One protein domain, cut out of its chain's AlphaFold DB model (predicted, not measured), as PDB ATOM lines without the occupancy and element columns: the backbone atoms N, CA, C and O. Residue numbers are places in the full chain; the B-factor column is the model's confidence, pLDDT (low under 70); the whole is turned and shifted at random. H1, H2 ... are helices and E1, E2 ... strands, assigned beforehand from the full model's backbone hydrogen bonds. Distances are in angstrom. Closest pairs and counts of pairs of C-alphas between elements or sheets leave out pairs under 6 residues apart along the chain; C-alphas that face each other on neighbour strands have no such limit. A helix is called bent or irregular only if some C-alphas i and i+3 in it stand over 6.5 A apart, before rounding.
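This is residues 2 to 52 of the 55 residues of an uncharacterized protein of Gluconobacter thailandicus NBRC 3255 (UniProt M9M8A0). Two parallel strands, E1 and E2, lie side by side with helix H2 packed over one face; helix H1 sits well away from this body, at the other end of the link of residues 13 to 21. The printed part has 51 residues, mixed in class, in the order H1, E1, H2, E2. It is loose, with a radius of gyration of the C-alphas of 13.2 A and spans of 33 by 23 by 15 A.

E1 is residues 22 to 27, 13.7 A long, from C-alpha 22 at (-16.651, 48.780, 38.329). E2 is residues 47 to 51, 12.4 A, ending at C-alpha 51 at (-8.014, 53.307, 43.810). H2 is residues 29 to 40, 17.9 A, and irregular: C-alphas 30 and 33 are 7.0 A apart. H1 is residues 2 to 12, 14.1 A, and only just irregular, with C-alphas 4 and 7 6.7 A apart.

E1 and E2 are parallel at 27 degrees; N 23 and O 47 are within hydrogen-bond range at 2.8 A. E1, H2 and E2 form a strand-helix-strand unit, two parallel strands with a helix between along the chain, its crossover right-handed. The closest C-alphas of H2 and E2 are Ala 35 and Leu 48, 6.5 A. H1 is apart from H2 and E2. O i to N i+4 pairs are within range in 4 of 7 for H1 and 6 of 8 for H2.

The farthest C-alphas, Lys 5 and Lys 41, are 35.7 A apart. The printed part has no cut, no link is long, and no printed residue is under 70 in pLDDT.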
ATOM      1  N   ILE A   2      -6.280  32.210  50.162       91.50
ATOM      2  CA  ILE A   2      -7.257  32.505  49.094       91.50
ATOM      3  C   ILE A   2      -6.963  33.866  48.445       91.50
ATOM      4  O   ILE A   2      -6.710  33.913  47.251       91.50
ATOM      5  N   TYR A   3      -6.911  34.950  49.224       91.94
ATOM      6  CA  TYR A   3      -6.708  36.306  48.689       91.94
ATOM      7  C   TYR A   3      -5.287  36.591  48.189       91.94
ATOM      8  O   TYR A   3      -5.113  37.387  47.279       91.94
ATOM      9  N   GLU A   4      -4.280  35.927  48.754       93.19
ATOM     10  CA  GLU A   4      -2.870  36.186  48.426       93.19
ATOM     11  C   GLU A   4      -2.332  35.304  47.296       93.19
ATOM     12  O   GLU A   4      -1.449  35.734  46.563       93.19
ATOM     13  N   LYS A   5      -2.817  34.060  47.164       92.75
ATOM     14  CA  LYS A   5      -2.257  33.091  46.206       92.75
ATOM     15  C   LYS A   5      -3.242  32.696  45.120       92.75
ATOM     16  O   LYS A   5      -2.916  32.770  43.944       92.75
ATOM     17  N   PHE A   6      -4.444  32.276  45.507       96.00
ATOM     18  CA  PHE A   6      -5.420  31.759  44.549       96.00
ATOM     19  C   PHE A   6      -6.106  32.878  43.752       96.00
ATOM     20  O   PHE A   6      -6.059  32.891  42.524       96.00
ATOM     21  N   LEU A   7      -6.724  33.834  44.448       96.25
ATOM     22  CA  LEU A   7      -7.571  34.855  43.839       96.25
ATOM     23  C   LEU A   7      -6.831  35.739  42.818       96.25
ATOM     24  O   LEU A   7      -7.416  35.981  41.762       96.25
ATOM     25  N   PRO A   8      -5.575  36.183  43.042       95.81
ATOM     26  CA  PRO A   8      -4.856  36.974  42.044       95.81
ATOM     27  C   PRO A   8      -4.689  36.227  40.714       95.81
ATOM     28  O   PRO A   8      -4.957  36.794  39.657       95.81
ATOM     29  N   GLY A   9      -4.339  34.935  40.757       96.81
ATOM     30  CA  GLY A   9      -4.236  34.099  39.556       96.81
ATOM     31  C   GLY A   9      -5.592  33.840  38.891       96.81
ATOM     32  O   GLY A   9      -5.705  33.890  37.666       96.81
ATOM     33  N   ALA A  10      -6.643  33.622  39.684       96.88
ATOM     34  CA  ALA A  10      -7.995  33.402  39.171       96.88
ATOM     35  C   ALA A  10      -8.580  34.653  38.480       96.88
ATOM     36  O   ALA A  10      -9.273  34.534  37.470       96.88
ATOM     37  N   LEU A  11      -8.271  35.852  38.988       95.94
ATOM     38  CA  LEU A  11      -8.631  37.125  38.351       95.94
ATOM     39  C   LEU A  11      -7.804  37.373  37.082       95.94
ATOM     40  O   LEU A  11      -8.374  37.711  36.048       95.94
ATOM     41  N   ALA A  12      -6.483  37.166  37.136       95.50
ATOM     42  CA  ALA A  12      -5.590  37.376  35.993       95.50
ATOM     43  C   ALA A  12      -5.896  36.434  34.814       95.50
ATOM     44  O   ALA A  12      -5.803  36.837  33.659       95.50
ATOM     45  N   SER A  13      -6.298  35.194  35.104       97.06
ATOM     46  CA  SER A  13      -6.717  34.208  34.095       97.06
ATOM     47  C   SER A  13      -8.158  34.389  33.607       97.06
ATOM     48  O   SER A  13      -8.578  33.707  32.675       97.06
ATOM     49  N   GLY A  14      -8.944  35.270  34.234       95.69
ATOM     50  CA  GLY A  14     -10.353  35.480  33.898       95.69
ATOM     51  C   GLY A  14     -11.299  34.366  34.359       95.69
ATOM     52  O   GLY A  14     -12.498  34.454  34.091       95.69
ATOM     53  N   GLN A  15     -10.804  33.353  35.083       96.94
ATOM     54  CA  GLN A  15     -11.637  32.330  35.727       96.94
ATOM     55  C   GLN A  15     -12.641  32.968  36.698       96.94
ATOM     56  O   GLN A  15     -13.765  32.492  36.848       96.94
ATOM     57  N   TYR A  16     -12.233  34.063  37.341       96.62
ATOM     58  CA  TYR A  16     -13.094  34.900  38.160       96.62
ATOM     59  C   TYR A  16     -13.276  36.247  37.470       96.62
ATOM     60  O   TYR A  16     -12.310  36.968  37.219       96.62
ATOM     61  N   ARG A  17     -14.534  36.612  37.210       94.38
ATOM     62  CA  ARG A  17     -14.897  37.934  36.698       94.38
ATOM     63  C   ARG A  17     -15.556  38.746  37.814       94.38
ATOM     64  O   ARG A  17     -16.609  38.334  38.302       94.38
ATOM     65  N   PRO A  18     -14.974  39.881  38.238       92.56
ATOM     66  CA  PRO A  18     -15.614  40.728  39.229       92.56
ATOM     67  C   PRO A  18     -16.904  41.310  38.646       92.56
ATOM     68  O   PRO A  18     -16.897  41.928  37.586       92.56
ATOM     69  N   ALA A  19     -18.002  41.116  39.372       94.06
ATOM     70  CA  ALA A  19     -19.295  41.719  39.091       94.06
ATOM     71  C   ALA A  19     -19.829  42.405  40.366       94.06
ATOM     72  O   ALA A  19     -19.468  41.988  41.477       94.06
ATOM     73  N   PRO A  20     -20.664  43.450  40.243       94.31
ATOM     74  CA  PRO A  20     -20.985  44.175  39.005       94.31
ATOM     75  C   PRO A  20     -19.780  44.916  38.393       94.31
ATOM     76  O   PRO A  20     -18.719  44.987  39.020       94.31
ATOM     77  N   GLU A  21     -19.945  45.457  37.177       94.81
ATOM     78  CA  GLU A  21     -18.918  46.275  36.518       94.81
ATOM     79  C   GLU A  21     -18.469  47.435  37.422       94.81
ATOM     80  O   GLU A  21     -19.314  48.093  38.047       94.81
ATOM     81  N   PRO A  22     -17.155  47.701  37.505       95.69
ATOM     82  CA  PRO A  22     -16.651  48.780  38.329       95.69
ATOM     83  C   PRO A  22     -16.943  50.151  37.708       95.69
ATOM     84  O   PRO A  22     -16.880  50.333  36.495       95.69
ATOM     85  N   GLU A  23     -17.193  51.128  38.568       96.75
ATOM     86  CA  GLU A  23     -17.138  52.555  38.276       96.75
ATOM     87  C   GLU A  23     -16.067  53.157  39.192       96.75
ATOM     88  O   GLU A  23     -16.162  53.084  40.421       96.75
ATOM     89  N   ILE A  24     -15.007  53.706  38.600       96.88
ATOM     90  CA  ILE A  24     -13.899  54.290  39.357       96.88
ATOM     91  C   ILE A  24     -14.295  55.709  39.765       96.88
ATOM     92  O   ILE A  24     -14.441  56.588  38.919       96.88
ATOM     93  N   VAL A  25     -14.445  55.935  41.070       97.00
ATOM     94  CA  VAL A  25     -14.775  57.255  41.637       97.00
ATOM     95  C   VAL A  25     -13.555  58.180  41.598       97.00
ATOM     96  O   VAL A  25     -13.697  59.388  41.434       97.00
ATOM     97  N   GLY A  26     -12.357  57.601  41.713       96.69
ATOM     98  CA  GLY A  26     -11.073  58.279  41.560       96.69
ATOM     99  C   GLY A  26      -9.964  57.596  42.365       96.69
ATOM    100  O   GLY A  26     -10.022  56.389  42.628       96.69
ATOM    101  N   HIS A  27      -8.945  58.367  42.745       97.19
ATOM    102  CA  HIS A  27      -7.769  57.895  43.473       97.19
ATOM    103  C   HIS A  27      -7.570  58.612  44.818       97.19
ATOM    104  O   HIS A  27      -7.645  59.838  44.887       97.19
ATOM    105  N   GLY A  28      -7.246  57.850  45.863       97.06
ATOM    106  CA  GLY A  28      -6.917  58.363  47.195       97.06
ATOM    107  C   GLY A  28      -8.071  58.304  48.200       97.06
ATOM    108  O   GLY A  28      -9.251  58.369  47.852       97.06
ATOM    109  N   LEU A  29      -7.714  58.176  49.480       97.25
ATOM    110  CA  LEU A  29      -8.660  57.943  50.582       97.25
ATOM    111  C   LEU A  29      -9.654  59.094  50.786       97.25
ATOM    112  O   LEU A  29     -10.763  58.860  51.265       97.25
ATOM    113  N   GLN A  30      -9.297  60.314  50.378       97.75
ATOM    114  CA  GLN A  30     -10.166  61.486  50.476       97.75
ATOM    115  C   GLN A  30     -11.467  61.357  49.667       97.75
ATOM    116  O   GLN A  30     -12.415  62.085  49.939       97.75
ATOM    117  N   LEU A  31     -11.541  60.425  48.709       98.19
ATOM    118  CA  LEU A  31     -12.731  60.188  47.883       98.19
ATOM    119  C   LEU A  31     -13.706  59.163  48.474       98.19
ATOM    120  O   LEU A  31     -14.778  58.941  47.910       98.19
ATOM    121  N   ILE A  32     -13.364  58.513  49.592       97.81
ATOM    122  CA  ILE A  32     -14.249  57.528  50.228       97.81
ATOM    123  C   ILE A  32     -15.602  58.145  50.628       97.81
ATOM    124  O   ILE A  32     -16.620  57.521  50.319       97.81
ATOM    125  N   PRO A  33     -15.671  59.339  51.253       98.56
ATOM    126  CA  PRO A  33     -16.952  59.972  51.563       98.56
ATOM    127  C   PRO A  33     -17.826  60.171  50.318       98.56
ATOM    128  O   PRO A  33     -18.983  59.756  50.314       98.56
ATOM    129  N   ASP A  34     -17.256  60.689  49.226       98.06
ATOM    130  CA  ASP A  34     -17.969  60.891  47.958       98.06
ATOM    131  C   ASP A  34     -18.475  59.572  47.358       98.06
ATOM    132  O   ASP A  34     -19.603  59.500  46.861       98.06
ATOM    133  N   ALA A  35     -17.665  58.511  47.411       98.12
ATOM    134  CA  ALA A  35     -18.061  57.185  46.945       98.12
ATOM    135  C   ALA A  35     -19.239  56.626  47.761       98.12
ATOM    136  O   ALA A  35     -20.188  56.088  47.190       98.12
ATOM    137  N   LEU A  36     -19.216  56.781  49.087       98.38
ATOM    138  CA  LEU A  36     -20.307  56.335  49.956       98.38
ATOM    139  C   LEU A  36     -21.594  57.127  49.707       98.38
ATOM    140  O   LEU A  36     -22.667  56.529  49.631       98.38
ATOM    141  N   GLU A  37     -21.500  58.442  49.514       98.25
ATOM    142  CA  GLU A  37     -22.658  59.277  49.179       98.25
ATOM    143  C   GLU A  37     -23.291  58.878  47.842       98.25
ATOM    144  O   GLU A  37     -24.515  58.759  47.740       98.25
ATOM    145  N   ARG A  38     -22.477  58.599  46.813       97.31
ATOM    146  CA  ARG A  38     -22.974  58.071  45.529       97.31
ATOM    147  C   ARG A  38     -23.659  56.718  45.706       97.31
ATOM    148  O   ARG A  38     -24.749  56.523  45.178       97.31
ATOM    149  N   GLN A  39     -23.067  55.808  46.484       97.38
ATOM    150  CA  GLN A  39     -23.652  54.491  46.750       97.38
ATOM    151  C   GLN A  39     -25.019  54.602  47.439       97.38
ATOM    152  O   GLN A  39     -25.957  53.916  47.030       97.38
ATOM    153  N   ARG A  40     -25.154  55.489  48.435       97.62
ATOM    154  CA  ARG A  40     -26.405  55.707  49.184       97.62
ATOM    155  C   ARG A  40     -27.535  56.252  48.317       97.62
ATOM    156  O   ARG A  40     -28.691  55.913  48.554       97.62
ATOM    157  N   LYS A  41     -27.211  57.065  47.308       97.31
ATOM    158  CA  LYS A  41     -28.179  57.571  46.315       97.31
ATOM    159  C   LYS A  41     -28.663  56.491  45.341       97.31
ATOM    160  O   LYS A  41     -29.622  56.722  44.611       97.31
ATOM    161  N   GLY A  42     -28.031  55.318  45.362       96.31
ATOM    162  CA  GLY A  42     -28.291  54.221  44.446       96.31
ATOM    163  C   GLY A  42     -27.381  54.292  43.224       96.31
ATOM    164  O   GLY A  42     -27.236  55.325  42.580       96.31
ATOM    165  N   VAL A  43     -26.781  53.151  42.893       93.56
ATOM    166  CA  VAL A  43     -25.937  52.976  41.710       93.56
ATOM    167  C   VAL A  43     -26.447  51.756  40.955       93.56
ATOM    168  O   VAL A  43     -26.498  50.656  41.505       93.56
ATOM    169  N   SER A  44     -26.920  51.956  39.722       93.50
ATOM    170  CA  SER A  44     -27.576  50.912  38.922       93.50
ATOM    171  C   SER A  44     -26.611  49.766  38.615       93.50
ATOM    172  O   SER A  44     -25.840  49.850  37.663       93.50
ATOM    173  N   ALA A  45     -26.623  48.723  39.451       94.25
ATOM    174  CA  ALA A  45     -25.764  47.545  39.348       94.25
ATOM    175  C   ALA A  45     -24.305  47.890  38.979       94.25
ATOM    176  O   ALA A  45     -23.743  47.326  38.041       94.25
ATOM    177  N   ARG A  46     -23.692  48.827  39.717       96.44
ATOM    178  CA  ARG A  46     -22.277  49.215  39.583       96.44
ATOM    179  C   ARG A  46     -21.525  49.003  40.889       96.44
ATOM    180  O   ARG A  46     -22.080  49.174  41.973       96.44
ATOM    181  N   LYS A  47     -20.240  48.659  40.787       96.81
ATOM    182  CA  LYS A  47     -19.317  48.615  41.926       96.81
ATOM    183  C   LYS A  47     -18.519  49.914  41.961       96.81
ATOM    184  O   LYS A  47     -17.657  50.108  41.116       96.81
ATOM    185  N   LEU A  48     -18.755  50.775  42.946       97.88
ATOM    186  CA  LEU A  48     -17.911  51.956  43.136       97.88
ATOM    187  C   LEU A  48     -16.533  51.544  43.664       97.88
ATOM    188  O   LEU A  48     -16.437  50.811  44.651       97.88
ATOM    189  N   VAL A  49     -15.474  52.010  43.006       97.31
ATOM    190  CA  VAL A  49     -14.082  51.710  43.362       97.31
ATOM    191  C   VAL A  49     -13.310  53.008  43.573       97.31
ATOM    192  O   VAL A  49     -13.304  53.887  42.714       97.31
ATOM    193  N   VAL A  50     -12.616  53.101  44.707       97.94
ATOM    194  CA  VAL A  50     -11.577  54.105  44.957       97.94
ATOM    195  C   VAL A  50     -10.232  53.395  44.865       97.94
ATOM    196  O   VAL A  50     -10.021  52.376  45.523       97.94
ATOM    197  N   THR A  51      -9.342  53.901  44.019       96.69
ATOM    198  CA  THR A  51      -8.014  53.307  43.810       96.69
ATOM    199  C   THR A  51      -6.990  53.877  44.794       96.69
ATOM    200  O   THR A  51      -7.125  55.010  45.257       96.69
ATOM    201  N   LEU A  52      -5.970  53.080  45.121       95.38
ATOM    202  CA  LEU A  52      -4.842  53.436  45.991       95.38
ATOM    203  C   LEU A  52      -3.537  53.003  45.309       95.38
ATOM    204  O   LEU A  52      -3.545  52.016  44.576       95.38
TER     205      LEU A  52